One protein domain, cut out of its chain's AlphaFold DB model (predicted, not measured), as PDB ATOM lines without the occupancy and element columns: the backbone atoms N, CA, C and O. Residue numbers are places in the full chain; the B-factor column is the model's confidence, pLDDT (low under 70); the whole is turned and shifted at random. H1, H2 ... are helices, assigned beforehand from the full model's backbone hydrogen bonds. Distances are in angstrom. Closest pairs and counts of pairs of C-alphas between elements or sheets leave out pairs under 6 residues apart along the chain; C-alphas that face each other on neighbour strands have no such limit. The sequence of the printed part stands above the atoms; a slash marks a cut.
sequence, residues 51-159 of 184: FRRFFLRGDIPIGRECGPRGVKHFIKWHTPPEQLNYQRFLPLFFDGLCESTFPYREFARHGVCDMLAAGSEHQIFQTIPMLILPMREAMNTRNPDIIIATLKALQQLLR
ATOM      1  N   PHE A  51     247.846 249.747 183.516       95.25
ATOM      2  CA  PHE A  51     248.413 249.446 182.204       95.25
ATOM      3  C   PHE A  51     249.667 248.576 182.311       95.25
ATOM      4  O   PHE A  51     249.695 247.475 181.769       95.25
ATOM      5  N   ARG A  52     250.664 249.000 183.094       94.38
ATOM      6  CA  ARG A  52     251.921 248.265 183.269       94.38
ATOM      7  C   ARG A  52     251.708 246.862 183.826       94.38
ATOM      8  O   ARG A  52     252.360 245.922 183.383       94.38
ATOM      9  N   ARG A  53     250.780 246.697 184.772       94.50
ATOM     10  CA  ARG A  53     250.454 245.381 185.344       94.50
ATOM     11  C   ARG A  53     249.840 244.442 184.304       94.50
ATOM     12  O   ARG A  53     250.253 243.292 184.214       94.50
ATOM     13  N   PHE A  54     248.878 244.930 183.525       95.12
ATOM     14  CA  PHE A  54     248.222 244.147 182.474       95.12
ATOM     15  C   PHE A  54     249.172 243.857 181.307       95.12
ATOM     16  O   PHE A  54     249.135 242.765 180.748       95.12
ATOM     17  N   PHE A  55     250.061 244.800 180.989       93.50
ATOM     18  CA  PHE A  55     251.101 244.630 179.983       93.50
ATOM     19  C   PHE A  55     252.060 243.499 180.366       93.50
ATOM     20  O   PHE A  55     252.270 242.580 179.587       93.50
ATOM     21  N   LEU A  56     252.591 243.524 181.595       92.75
ATOM     22  CA  LEU A  56     253.495 242.482 182.096       92.75
ATOM     23  C   LEU A  56     252.833 241.103 182.178       92.75
ATOM     24  O   LEU A  56     253.511 240.091 182.037       92.75
ATOM     25  N   ARG A  57     251.516 241.063 182.399       94.50
ATOM     26  CA  ARG A  57     250.736 239.822 182.400       94.50
ATOM     27  C   ARG A  57     250.469 239.276 180.991       94.50
ATOM     28  O   ARG A  57     250.179 238.094 180.866       94.50
ATOM     29  N   GLY A  58     250.571 240.110 179.954       90.94
ATOM     30  CA  GLY A  58     250.223 239.741 178.579       90.94
ATOM     31  C   GLY A  58     248.723 239.816 178.271       90.94
ATOM     32  O   GLY A  58     248.274 239.251 177.282       90.94
ATOM     33  N   ASP A  59     247.941 240.524 179.092       92.50
ATOM     34  CA  ASP A  59     246.486 240.673 178.904       92.50
ATOM     35  C   ASP A  59     246.124 241.734 177.842       92.50
ATOM     36  O   ASP A  59     244.950 241.910 177.504       92.50
ATOM     37  N   ILE A  60     247.107 242.509 177.370       92.38
ATOM     38  CA  ILE A  60     246.914 243.606 176.416       92.38
ATOM     39  C   ILE A  60     247.200 243.084 175.002       92.38
ATOM     40  O   ILE A  60     248.288 242.555 174.781       92.38
ATOM     41  N   PRO A  61     246.289 243.265 174.026       90.69
ATOM     42  CA  PRO A  61     246.436 242.745 172.664       90.69
ATOM     43  C   PRO A  61     247.393 243.591 171.801       90.69
ATOM     44  O   PRO A  61     247.119 243.861 170.632       90.69
ATOM     45  N   ILE A  62     248.528 244.001 172.369       89.56
ATOM     46  CA  ILE A  62     249.608 244.719 171.693       89.56
ATOM     47  C   ILE A  62     250.937 244.032 171.992       89.56
ATOM     48  O   ILE A  62     251.230 243.706 173.140       89.56
ATOM     49  N   GLY A  63     251.765 243.884 170.963       86.19
ATOM     50  CA  GLY A  63     253.125 243.382 171.063       86.19
ATOM     51  C   GLY A  63     254.126 244.257 170.319       86.19
ATOM     52  O   GLY A  63     253.773 245.190 169.594       86.19
ATOM     53  N   ARG A  64     255.406 243.929 170.495       83.00
ATOM     54  CA  ARG A  64     256.491 244.524 169.717       83.00
ATOM     55  C   ARG A  64     256.611 243.813 168.375       83.00
ATOM     56  O   ARG A  64     256.706 242.588 168.347       83.00
ATOM     57  N   GLU A  65     256.671 244.562 167.280       77.44
ATOM     58  CA  GLU A  65     257.098 243.985 166.007       77.44
ATOM     59  C   GLU A  65     258.627 243.843 165.998       77.44
ATOM     60  O   GLU A  65     259.368 244.804 166.204       77.44
ATOM     61  N   CYS A  66     259.113 242.617 165.805       63.88
ATOM     62  CA  CYS A  66     260.531 242.333 165.595       63.88
ATOM     63  C   CYS A  66     260.744 242.044 164.108       63.88
ATOM     64  O   CYS A  66     260.821 240.887 163.697       63.88
ATOM     65  N   GLY A  67     260.788 243.099 163.294       62.31
ATOM     66  CA  GLY A  67     261.163 242.978 161.887       62.31
ATOM     67  C   GLY A  67     262.653 242.639 161.714       62.31
ATOM     68  O   GLY A  67     263.461 242.910 162.612       62.31
ATOM     69  N   PRO A  68     263.061 242.063 160.567       62.56
ATOM     70  CA  PRO A  68     264.473 241.925 160.231       62.56
ATOM     71  C   PRO A  68     265.157 243.306 160.229       62.56
ATOM     72  O   PRO A  68     264.602 244.288 159.744       62.56
ATOM     73  N   ARG A  69     266.347 243.354 160.850       57.72
ATOM     74  CA  ARG A  69     267.239 244.508 161.103       57.72
ATOM     75  C   ARG A  69     266.794 245.859 160.511       57.72
ATOM     76  O   ARG A  69     266.973 246.109 159.324       57.72
ATOM     77  N   GLY A  70     266.363 246.772 161.385       57.41
ATOM     78  CA  GLY A  70     266.282 248.211 161.089       57.41
ATOM     79  C   GLY A  70     264.889 248.752 160.764       57.41
ATOM     80  O   GLY A  70     264.738 249.970 160.689       57.41
ATOM     81  N   VAL A  71     263.869 247.896 160.633       55.16
ATOM     82  CA  VAL A  71     262.479 248.366 160.562       55.16
ATOM     83  C   VAL A  71     262.035 248.776 161.954       55.16
ATOM     84  O   VAL A  71     262.155 248.035 162.929       55.16
ATOM     85  N   LYS A  72     261.595 250.019 162.030       57.09
ATOM     86  CA  LYS A  72     261.523 250.779 163.262       57.09
ATOM     87  C   LYS A  72     260.072 250.793 163.792       57.09
ATOM     88  O   LYS A  72     259.850 251.296 164.880       57.09
ATOM     89  N   HIS A  73     259.125 250.120 163.122       56.88
ATOM     90  CA  HIS A  73     257.763 249.886 163.616       56.88
ATOM     91  C   HIS A  73     257.789 249.092 164.930       56.88
ATOM     92  O   HIS A  73     258.114 247.911 164.956       56.88
ATOM     93  N   PHE A  74     257.501 249.761 166.053       65.69
ATOM     94  CA  PHE A  74     257.602 249.152 167.389       65.69
ATOM     95  C   PHE A  74     256.331 248.438 167.846       65.69
ATOM     96  O   PHE A  74     256.382 247.752 168.865       65.69
ATOM     97  N   ILE A  75     255.200 248.604 167.157       79.44
ATOM     98  CA  ILE A  75     253.883 248.251 167.697       79.44
ATOM     99  C   ILE A  75     253.111 247.418 166.692       79.44
ATOM    100  O   ILE A  75     252.829 247.860 165.583       79.44
ATOM    101  N   LYS A  76     252.735 246.217 167.125       85.94
ATOM    102  CA  LYS A  76     251.865 245.306 166.398       85.94
ATOM    103  C   LYS A  76     250.658 244.982 167.259       85.94
ATOM    104  O   LYS A  76     250.795 244.476 168.371       85.94
ATOM    105  N   TRP A  77     249.476 245.233 166.722       90.12
ATOM    106  CA  TRP A  77     248.230 244.796 167.329       90.12
ATOM    107  C   TRP A  77     248.019 243.302 167.061       90.12
ATOM    108  O   TRP A  77     248.120 242.845 165.923       90.12
ATOM    109  N   HIS A  78     247.748 242.528 168.113       90.50
ATOM    110  CA  HIS A  78     247.353 241.120 167.979       90.50
ATOM    111  C   HIS A  78     245.886 240.984 167.564       90.50
ATOM    112  O   HIS A  78     245.512 240.027 166.890       90.50
ATOM    113  N   THR A  79     245.065 241.953 167.961       91.44
ATOM    114  CA  THR A  79     243.660 242.076 167.581       91.44
ATOM    115  C   THR A  79     243.468 243.469 166.994       91.44
ATOM    116  O   THR A  79     243.915 244.428 167.630       91.44
ATOM    117  N   PRO A  80     242.849 243.599 165.810       90.38
ATOM    118  CA  PRO A  80     242.668 244.891 165.160       90.38
ATOM    119  C   PRO A  80     241.888 245.859 166.073       90.38
ATOM    120  O   PRO A  80     240.940 245.430 166.745       90.38
ATOM    121  N   PRO A  81     242.291 247.141 166.150       89.38
ATOM    122  CA  PRO A  81     241.761 248.096 167.123       89.38
ATOM    123  C   PRO A  81     240.256 248.370 166.974       89.38
ATOM    124  O   PRO A  81     239.605 248.747 167.947       89.38
ATOM    125  N   GLU A  82     239.677 248.122 165.800       90.00
ATOM    126  CA  GLU A  82     238.244 248.256 165.513       90.00
ATOM    127  C   GLU A  82     237.401 247.209 166.264       90.00
ATOM    128  O   GLU A  82     236.253 247.462 166.631       90.00
ATOM    129  N   GLN A  83     237.972 246.027 166.521       90.56
ATOM    130  CA  GLN A  83     237.281 244.887 167.139       90.56
ATOM    131  C   GLN A  83     237.483 244.815 168.659       90.56
ATOM    132  O   GLN A  83     236.989 243.901 169.322       90.56
ATOM    133  N   LEU A  84     238.225 245.760 169.237       92.88
ATOM    134  CA  LEU A  84     238.503 245.774 170.667       92.88
ATOM    135  C   LEU A  84     237.293 246.218 171.485       92.88
ATOM    136  O   LEU A  84     236.500 247.066 171.087       92.88
ATOM    137  N   ASN A  85     237.199 245.706 172.713       93.94
ATOM    138  CA  ASN A  85     236.262 246.237 173.694       93.94
ATOM    139  C   ASN A  85     236.802 247.558 174.276       93.94
ATOM    140  O   ASN A  85     237.628 247.557 175.196       93.94
ATOM    141  N   TYR A  86     236.310 248.685 173.755       95.12
ATOM    142  CA  TYR A  86     236.726 250.031 174.163       95.12
ATOM    143  C   TYR A  86     236.498 250.296 175.652       95.12
ATOM    144  O   TYR A  86     237.365 250.886 176.291       95.12
ATOM    145  N   GLN A  87     235.406 249.799 176.243       94.00
ATOM    146  CA  GLN A  87     235.110 249.992 177.669       94.00
ATOM    147  C   GLN A  87     236.179 249.386 178.581       94.00
ATOM    148  O   GLN A  87     236.459 249.929 179.649       94.00
ATOM    149  N   ARG A  88     236.811 248.288 178.153       93.19
ATOM    150  CA  ARG A  88     237.900 247.650 178.901       93.19
ATOM    151  C   ARG A  88     239.257 248.268 178.584       93.19
ATOM    152  O   ARG A  88     240.033 248.534 179.501       93.19
ATOM    153  N   PHE A  89     239.566 248.432 177.300       95.06
ATOM    154  CA  PHE A  89     240.925 248.743 176.868       95.06
ATOM    155  C   PHE A  89     241.204 250.241 176.808       95.06
ATOM    156  O   PHE A  89     242.261 250.653 177.275       95.06
ATOM    157  N   LEU A  90     240.279 251.082 176.336       95.19
ATOM    158  CA  LEU A  90     240.568 252.511 176.186       95.19
ATOM    159  C   LEU A  90     240.888 253.180 177.541       95.19
ATOM    160  O   LEU A  90     241.944 253.806 177.642       95.19
ATOM    161  N   PRO A  91     240.108 252.977 178.626       95.75
ATOM    162  CA  PRO A  91     240.489 253.486 179.945       95.75
ATOM    163  C   PRO A  91     241.813 252.916 180.467       95.75
ATOM    164  O   PRO A  91     242.543 253.618 181.164       95.75
ATOM    165  N   LEU A  92     242.151 251.667 180.122       96.00
ATOM    166  CA  LEU A  92     243.427 251.048 180.492       96.00
ATOM    167  C   LEU A  92     244.608 251.738 179.791       96.00
ATOM    168  O   LEU A  92     245.618 252.009 180.433       96.00
ATOM    169  N   PHE A  93     244.476 252.058 178.504       95.88
ATOM    170  CA  PHE A  93     245.483 252.806 177.748       95.88
ATOM    171  C   PHE A  93     245.620 254.253 178.240       95.88
ATOM    172  O   PHE A  93     246.740 254.741 178.393       95.88
ATOM    173  N   PHE A  94     244.509 254.912 178.584       96.19
ATOM    174  CA  PHE A  94     244.530 256.243 179.201       96.19
ATOM    175  C   PHE A  94     245.202 256.244 180.582       96.19
ATOM    176  O   PHE A  94     245.960 257.162 180.886       96.19
ATOM    177  N   ASP A  95     244.988 255.211 181.405       95.88
ATOM    178  CA  ASP A  95     245.718 255.023 182.670       95.88
ATOM    179  C   ASP A  95     247.227 254.833 182.424       95.88
ATOM    180  O   ASP A  95     248.052 255.312 183.198       95.88
ATOM    181  N   GLY A  96     247.605 254.223 181.296       95.31
ATOM    182  CA  GLY A  96     248.993 254.082 180.855       95.31
ATOM    183  C   GLY A  96     249.681 255.388 180.444       95.31
ATOM    184  O   GLY A  96     250.909 255.421 180.394       95.31
ATOM    185  N   LEU A  97     248.953 256.488 180.213       95.19
ATOM    186  CA  LEU A  97     249.564 257.781 179.858       95.19
ATOM    187  C   LEU A  97     250.456 258.345 180.973       95.19
ATOM    188  O   LEU A  97     251.336 259.159 180.690       95.19
ATOM    189  N   CYS A  98     250.255 257.907 182.222       94.56
ATOM    190  CA  CYS A  98     251.113 258.279 183.346       94.56
ATOM    191  C   CYS A  98     252.478 257.561 183.352       94.56
ATOM    192  O   CYS A  98     253.351 257.916 184.147       94.56
ATOM    193  N   GLU A  99     252.691 256.575 182.474       94.00
ATOM    194  CA  GLU A  99     253.976 255.894 182.348       94.00
ATOM    195  C   GLU A  99     255.021 256.797 181.685       94.00
ATOM    196  O   GLU A  99     254.805 257.411 180.639       94.00
ATOM    197  N   SER A 100     256.201 256.851 182.300       91.00
ATOM    198  CA  SER A 100     257.367 257.597 181.803       91.00
ATOM    199  C   SER A 100     258.498 256.685 181.327       91.00
ATOM    200  O   SER A 100     259.457 257.161 180.728       91.00
ATOM    201  N   THR A 101     258.384 255.377 181.571       91.06
ATOM    202  CA  THR A 101     259.449 254.407 181.305       91.06
ATOM    203  C   THR A 101     259.230 253.677 179.984       91.06
ATOM    204  O   THR A 101     258.124 253.217 179.692       91.06
ATOM    205  N   PHE A 102     260.299 253.553 179.194       88.44
ATOM    206  CA  PHE A 102     260.320 252.682 178.019       88.44
ATOM    207  C   PHE A 102     260.256 251.211 178.472       88.44
ATOM    208  O   PHE A 102     260.952 250.860 179.431       88.44
ATOM    209  N   PRO A 103     259.462 250.330 177.828       89.44
ATOM    210  CA  PRO A 103     258.661 250.548 176.613       89.44
ATOM    211  C   PRO A 103     257.187 250.929 176.865       89.44
ATOM    212  O   PRO A 103     256.429 251.162 175.925       89.44
ATOM    213  N   TYR A 104     256.739 250.944 178.125       91.88
ATOM    214  CA  TYR A 104     255.321 251.114 178.475       91.88
ATOM    215  C   TYR A 104     254.764 252.462 178.018       91.88
ATOM    216  O   TYR A 104     253.622 252.538 177.569       91.88
ATOM    217  N   ARG A 105     255.587 253.513 178.107       91.81
ATOM    218  CA  ARG A 105     255.244 254.867 177.672       91.81
ATOM    219  C   ARG A 105     254.845 254.898 176.196       91.81
ATOM    220  O   ARG A 105     253.846 255.521 175.842       91.81
ATOM    221  N   GLU A 106     255.626 254.256 175.338       90.12
ATOM    222  CA  GLU A 106     255.416 254.225 173.892       90.12
ATOM    223  C   GLU A 106     254.166 253.413 173.556       90.12
ATOM    224  O   GLU A 106     253.288 253.919 172.859       90.12
ATOM    225  N   PHE A 107     254.029 252.214 174.128       92.50
ATOM    226  CA  PHE A 107     252.849 251.375 173.913       92.50
ATOM    227  C   PHE A 107     251.551 252.052 174.355       92.50
ATOM    228  O   PHE A 107     250.562 251.997 173.630       92.50
ATOM    229  N   ALA A 108     251.550 252.722 175.512       94.38
ATOM    230  CA  ALA A 108     250.371 253.430 175.989       94.38
ATOM    231  C   ALA A 108     249.984 254.584 175.050       94.38
ATOM    232  O   ALA A 108     248.831 254.690 174.641       94.38
ATOM    233  N   ARG A 109     250.949 255.433 174.672       93.19
ATOM    234  CA  ARG A 109     250.698 256.630 173.852       93.19
ATOM    235  C   ARG A 109     250.225 256.286 172.446       93.19
ATOM    236  O   ARG A 109     249.237 256.846 171.988       93.19
ATOM    237  N   HIS A 110     250.918 255.373 171.779       91.81
ATOM    238  CA  HIS A 110     250.519 254.924 170.451       91.81
ATOM    239  C   HIS A 110     249.210 254.135 170.495       91.81
ATOM    240  O   HIS A 110     248.348 254.369 169.658       91.81
ATOM    241  N   GLY A 111     249.013 253.292 171.514       92.94
ATOM    242  CA  GLY A 111     247.766 252.555 171.693       92.94
ATOM    243  C   GLY A 111     246.546 253.475 171.787       92.94
ATOM    244  O   GLY A 111     245.539 253.223 171.133       92.94
ATOM    245  N   VAL A 112     246.651 254.585 172.531       94.62
ATOM    246  CA  VAL A 112     245.591 255.609 172.573       94.62
ATOM    247  C   VAL A 112     245.358 256.232 171.194       94.62
ATOM    248  O   VAL A 112     244.208 256.327 170.775       94.62
ATOM    249  N   CYS A 113     246.417 256.645 170.488       92.38
ATOM    250  CA  CYS A 113     246.292 257.239 169.154       92.38
ATOM    251  C   CYS A 113     245.572 256.302 168.173       92.38
ATOM    252  O   CYS A 113     244.631 256.729 167.510       92.38
ATOM    253  N   ASP A 114     245.995 255.039 168.110       91.81
ATOM    254  CA  ASP A 114     245.456 254.052 167.173       91.81
ATOM    255  C   ASP A 114     244.000 253.712 167.505       91.81
ATOM    256  O   ASP A 114     243.152 253.692 166.616       91.81
ATOM    257  N   MET A 115     243.676 253.517 168.790       92.38
ATOM    258  CA  MET A 115     242.298 253.252 169.214       92.38
ATOM    259  C   MET A 115     241.374 254.444 168.948       92.38
ATOM    260  O   MET A 115     240.241 254.259 168.526       92.38
ATOM    261  N   LEU A 116     241.823 255.682 169.172       92.62
ATOM    262  CA  LEU A 116     240.993 256.854 168.870       92.62
ATOM    263  C   LEU A 116     240.824 257.081 167.362       92.62
ATOM    264  O   LEU A 116     239.811 257.642 166.959       92.62
ATOM    265  N   ALA A 117     241.790 256.660 166.541       90.50
ATOM    266  CA  ALA A 117     241.707 256.761 165.085       90.50
ATOM    267  C   ALA A 117     240.815 255.675 164.455       90.50
ATOM    268  O   ALA A 117     240.130 255.951 163.475       90.50
ATOM    269  N   ALA A 118     240.826 254.458 165.006       90.19
ATOM    270  CA  ALA A 118     240.062 253.314 164.504       90.19
ATOM    271  C   ALA A 118     238.664 253.170 165.132       90.19
ATOM    272  O   ALA A 118     237.787 252.514 164.569       90.19
ATOM    273  N   GLY A 119     238.454 253.728 166.326       88.31
ATOM    274  CA  GLY A 119     237.225 253.552 167.089       88.31
ATOM    275  C   GLY A 119     236.037 254.313 166.515       88.31
ATOM    276  O   GLY A 119     236.160 255.438 166.036       88.31
ATOM    277  N   SER A 120     234.850 253.713 166.623       89.12
ATOM    278  CA  SER A 120     233.603 254.411 166.302       89.12
ATOM    279  C   SER A 120     233.249 255.439 167.384       89.12
ATOM    280  O   SER A 120     233.500 255.224 168.575       89.12
ATOM    281  N   GLU A 121     232.598 256.535 166.988       90.12
ATOM    282  CA  GLU A 121     232.159 257.596 167.906       90.12
ATOM    283  C   GLU A 121     231.331 257.039 169.075       90.12
ATOM    284  O   GLU A 121     231.574 257.374 170.234       90.12
ATOM    285  N   HIS A 122     230.412 256.111 168.790       90.56
ATOM    286  CA  HIS A 122     229.561 255.492 169.802       90.56
ATOM    287  C   HIS A 122     230.359 254.675 170.831       90.56
ATOM    288  O   HIS A 122     230.123 254.798 172.034       90.56
ATOM    289  N   GLN A 123     231.331 253.864 170.389       90.75
ATOM    290  CA  GLN A 123     232.178 253.088 171.303       90.75
ATOM    291  C   GLN A 123     232.996 254.001 172.216       90.75
ATOM    292  O   GLN A 123     233.091 253.743 173.414       90.75
ATOM    293  N   ILE A 124     233.565 255.075 171.666       91.88
ATOM    294  CA  ILE A 124     234.389 256.020 172.422       91.88
ATOM    295  C   ILE A 124     233.529 256.814 173.406       91.88
ATOM    296  O   ILE A 124     233.895 256.923 174.579       91.88
ATOM    297  N   PHE A 125     232.357 257.295 172.984       91.19
ATOM    298  CA  PHE A 125     231.442 258.062 173.830       91.19
ATOM    299  C   PHE A 125     231.060 257.309 175.112       91.19
ATOM    300  O   PHE A 125     231.113 257.870 176.208       91.19
ATOM    301  N   GLN A 126     230.789 256.005 175.006       92.38
ATOM    302  CA  GLN A 126     230.466 255.153 176.157       92.38
ATOM    303  C   GLN A 126     231.590 255.054 177.200       92.38
ATOM    304  O   GLN A 126     231.341 254.697 178.351       92.38
ATOM    305  N   THR A 127     232.833 255.350 176.822       93.69
ATOM    306  CA  THR A 127     233.985 255.252 177.729       93.69
ATOM    307  C   THR A 127     234.317 256.548 178.452       93.69
ATOM    308  O   THR A 127     235.008 256.492 179.470       93.69
ATOM    309  N   ILE A 128     233.808 257.697 177.989       92.25
ATOM    310  CA  ILE A 128     234.169 259.034 178.493       92.25
ATOM    311  C   ILE A 128     234.119 259.133 180.029       92.25
ATOM    312  O   ILE A 128     235.107 259.600 180.606       92.25
ATOM    313  N   PRO A 129     233.069 258.650 180.731       93.44
ATOM    314  CA  PRO A 129     233.015 258.741 182.191       93.44
ATOM    315  C   PRO A 129     234.184 258.030 182.889       93.44
ATOM    316  O   PRO A 129     234.674 258.490 183.920       93.44
ATOM    317  N   MET A 130     234.678 256.935 182.304       93.56
ATOM    318  CA  MET A 130     235.802 256.161 182.835       93.56
ATOM    319  C   MET A 130     237.164 256.807 182.546       93.56
ATOM    320  O   MET A 130     238.130 256.499 183.241       93.56
ATOM    321  N   LEU A 131     237.260 257.712 181.562       93.69
ATOM    322  CA  LEU A 131     238.513 258.381 181.182       93.69
ATOM    323  C   LEU A 131     238.865 259.570 182.089       93.69
ATOM    324  O   LEU A 131     240.035 259.938 182.203       93.69
ATOM    325  N   ILE A 132     237.878 260.173 182.762       93.19
ATOM    326  CA  ILE A 132     238.076 261.390 183.573       93.19
ATOM    327  C   ILE A 132     239.108 261.157 184.687       93.19
ATOM    328  O   ILE A 132     240.011 261.971 184.893       93.19
ATOM    329  N   LEU A 133     238.998 260.027 185.391       93.06
ATOM    330  CA  LEU A 133     239.902 259.678 186.485       93.06
ATOM    331  C   LEU A 133     241.360 259.472 186.024       93.06
ATOM    332  O   LEU A 133     242.226 260.163 186.569       93.06
ATOM    333  N   PRO A 134     241.668 258.593 185.049       93.44
ATOM    334  CA  PRO A 134     243.044 258.386 184.602       93.44
ATOM    335  C   PRO A 134     243.667 259.652 183.997       93.44
ATOM    336  O   PRO A 134     244.836 259.929 184.259       93.44
ATOM    337  N   MET A 135     242.898 260.486 183.283       94.00
ATOM    338  CA  MET A 135     243.398 261.778 182.789       94.00
ATOM    339  C   MET A 135     243.796 262.713 183.935       94.00
ATOM    340  O   MET A 135     244.887 263.289 183.928       94.00
ATOM    341  N   ARG A 136     242.936 262.837 184.952       93.88
ATOM    342  CA  ARG A 136     243.228 263.631 186.151       93.88
ATOM    343  C   ARG A 136     244.478 263.121 186.867       93.88
ATOM    344  O   ARG A 136     245.320 263.918 187.270       93.88
ATOM    345  N   GLU A 137     244.599 261.809 187.047       93.12
ATOM    346  CA  GLU A 137     245.754 261.192 187.706       93.12
ATOM    347  C   GLU A 137     247.054 261.432 186.929       93.12
ATOM    348  O   GLU A 137     248.063 261.802 187.534       93.12
ATOM    349  N   ALA A 138     247.024 261.316 185.602       93.50
ATOM    350  CA  ALA A 138     248.177 261.578 184.752       93.50
ATOM    351  C   ALA A 138     248.607 263.059 184.793       93.50
ATOM    352  O   ALA A 138     249.790 263.342 184.989       93.50
ATOM    353  N   MET A 139     247.677 264.017 184.726       93.19
ATOM    354  CA  MET A 139     248.005 265.449 184.851       93.19
ATOM    355  C   MET A 139     248.511 265.825 186.253       93.19
ATOM    356  O   MET A 139     249.404 266.662 186.398       93.19
ATOM    357  N   ASN A 140     248.013 265.158 187.298       93.12
ATOM    358  CA  ASN A 140     248.455 265.366 188.680       93.12
ATOM    359  C   ASN A 140     249.914 264.954 188.941       93.12
ATOM    360  O   ASN A 140     250.460 265.322 189.984       93.12
ATOM    361  N   THR A 141     250.565 264.239 188.017       92.62
ATOM    362  CA  THR A 141     252.008 263.947 188.092       92.62
ATOM    363  C   THR A 141     252.865 265.202 187.964       92.62
ATOM    364  O   THR A 141     254.007 265.206 188.413       92.62
ATOM    365  N   ARG A 142     252.340 266.284 187.369       92.62
ATOM    366  CA  ARG A 142     253.085 267.526 187.087       92.62
ATOM    367  C   ARG A 142     254.352 267.325 186.261       92.62
ATOM    368  O   ARG A 142     255.212 268.198 186.230       92.62
ATOM    369  N   ASN A 143     254.471 266.182 185.592       93.38
ATOM    370  CA  ASN A 143     255.536 265.950 184.640       93.38
ATOM    371  C   ASN A 143     255.109 266.552 183.290       93.38
ATOM    372  O   ASN A 143     254.071 266.134 182.761       93.38
ATOM    373  N   PRO A 144     255.874 267.503 182.718       93.06
ATOM    374  CA  PRO A 144     255.519 268.135 181.449       93.06
ATOM    375  C   PRO A 144     255.322 267.115 180.322       93.06
ATOM    376  O   PRO A 144     254.378 267.248 179.547       93.06
ATOM    377  N   ASP A 145     256.118 266.045 180.275       93.06
ATOM    378  CA  ASP A 145     256.014 265.023 179.228       93.06
ATOM    379  C   ASP A 145     254.699 264.245 179.287       93.06
ATOM    380  O   ASP A 145     254.149 263.861 178.251       93.06
ATOM    381  N   ILE A 146     254.208 263.971 180.500       94.75
ATOM    382  CA  ILE A 146     252.936 263.275 180.726       94.75
ATOM    383  C   ILE A 146     251.785 264.227 180.416       94.75
ATOM    384  O   ILE A 146     250.866 263.854 179.690       94.75
ATOM    385  N   ILE A 147     251.866 265.474 180.890       94.75
ATOM    386  CA  ILE A 147     250.849 266.497 180.634       94.75
ATOM    387  C   ILE A 147     250.677 266.706 179.127       94.75
ATOM    388  O   ILE A 147     249.564 266.585 178.621       94.75
ATOM    389  N   ILE A 148     251.764 266.922 178.385       95.31
ATOM    390  CA  ILE A 148     251.711 267.111 176.928       95.31
ATOM    391  C   ILE A 148     251.078 265.895 176.242       95.31
ATOM    392  O   ILE A 148     250.241 266.062 175.357       95.31
ATOM    393  N   ALA A 149     251.433 264.674 176.652       94.12
ATOM    394  CA  ALA A 149     250.845 263.462 176.088       94.12
ATOM    395  C   ALA A 149     249.337 263.358 176.374       94.12
ATOM    396  O   ALA A 149     248.563 263.086 175.458       94.12
ATOM    397  N   THR A 150     248.907 263.634 177.609       95.75
ATOM    398  CA  THR A 150     247.481 263.625 177.977       95.75
ATOM    399  C   THR A 150     246.677 264.690 177.239       95.75
ATOM    400  O   THR A 150     245.578 264.405 176.774       95.75
ATOM    401  N   LEU A 151     247.232 265.892 177.052       95.75
ATOM    402  CA  LEU A 151     246.582 266.961 176.296       95.75
ATOM    403  C   LEU A 151     246.468 266.618 174.807       95.75
ATOM    404  O   LEU A 151     245.432 266.882 174.203       95.75
ATOM    405  N   LYS A 152     247.490 265.984 174.216       94.38
ATOM    406  CA  LYS A 152     247.424 265.482 172.834       94.38
ATOM    407  C   LYS A 152     246.352 264.401 172.673       94.38
ATOM    408  O   LYS A 152     245.561 264.480 171.738       94.38
ATOM    409  N   ALA A 153     246.277 263.452 173.608       94.00
ATOM    410  CA  ALA A 153     245.226 262.434 173.626       94.00
ATOM    411  C   ALA A 153     243.827 263.060 173.760       94.00
ATOM    412  O   ALA A 153     242.896 262.658 173.067       94.00
ATOM    413  N   LEU A 154     243.679 264.096 174.591       94.06
ATOM    414  CA  LEU A 154     242.425 264.834 174.742       94.06
ATOM    415  C   LEU A 154     242.041 265.590 173.460       94.06
ATOM    416  O   LEU A 154     240.884 265.559 173.054       94.06
ATOM    417  N   GLN A 155     243.002 266.218 172.777       93.38
ATOM    418  CA  GLN A 155     242.761 266.843 171.472       93.38
ATOM    419  C   GLN A 155     242.308 265.828 170.418       93.38
ATOM    420  O   GLN A 155     241.444 266.145 169.605       93.38
ATOM    421  N   GLN A 156     242.878 264.619 170.418       91.00
ATOM    422  CA  GLN A 156     242.440 263.538 169.535       91.00
ATOM    423  C   GLN A 156     241.031 263.064 169.889       91.00
ATOM    424  O   GLN A 156     240.195 262.982 168.999       91.00
ATOM    425  N   LEU A 157     240.742 262.845 171.175       91.12
ATOM    426  CA  LEU A 157     239.427 262.417 171.656       91.12
ATOM    427  C   LEU A 157     238.312 263.369 171.198       91.12
ATOM    428  O   LEU A 157     237.277 262.927 170.714       91.12
ATOM    429  N   LEU A 158     238.548 264.681 171.287       89.56
ATOM    430  CA  LEU A 158     237.587 265.705 170.863       89.56
ATOM    431  C   LEU A 158     237.385 265.783 169.340       89.56
ATOM    432  O   LEU A 158     236.432 266.416 168.886       89.56
ATOM    433  N   ARG A 159     238.269 265.180 168.538       87.44
ATOM    434  CA  ARG A 159     238.153 265.165 167.071       87.44
ATOM    435  C   ARG A 159     237.283 264.020 166.549       87.44
ATOM    436  O   ARG A 159     236.787 264.146 165.439       87.44
TER     437      ARG A 159
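Overview. This is residues 51 to 159 of the 184 residues of an uncharacterized protein of Anopheles farauti (UniProt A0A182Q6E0). Four helices, H2, H3, H5 and H6, make an up-and-down bundle, each running against the one before it, with short H4 at one end and short H1 packed crosswise on H2 and H3. A long loop between H1 and H2 reaches out and folds back, and its tip, residues 67 to 72, sticks out. The printed part has 109 residues with six named helices, H1 to H6 in chain order, and no named strand: all helix. It is compact, with a radius of gyration of the C-alphas of 13.5 A, and spans 40 by 32 by 27 A.

Arrangement. Start at the longest helix, H3, residues 104 to 118. It forms a hairpin with H2, residues 86 to 98, at a steep tilt of 40 degrees; their closest C-alphas, Ala 108 and Gly 96, are 5.1 A apart. H3 touches H6, residues 144 to 157, closest at the C-alphas of Leu 116 and Leu 157, 6.4 A. H2, the hub, touches H5, residues 128 to 139, the same way at 10 degrees, a shallow tilt; the closest C-alphas are Cys 98 and Ala 138, 4.6 A. H3 and H5 are apart. With residues 92 to 96 alone, H2 touches H1, residues 51 to 57; the closest C-alphas are Gly 96 and Phe 51, 4.9 A. H2 only just touches H4, residues 121 to 125, with 3 pairs of C-alphas within 8 A, the closest Tyr 86 and Gln 123, 6.2 A. Every O i to N i+4 pair is within hydrogen-bond range in H1, H3, H4 and H6, against 6 of 9 in H2 and 5 of 8 in H5.

Along the chain. Find C-alpha 104 at (255.321, 251.114, 178.475); from there H3 runs 20.8 A. H6 runs 19.7 A to C-alpha 157 at (239.427, 262.417, 171.656), and H2 19.0 A.

Size, cuts and confidence. The printed part has no cut. The link from H1 to H2, 28 residues, is long, and residues 66 to 74 there have pLDDT under 70.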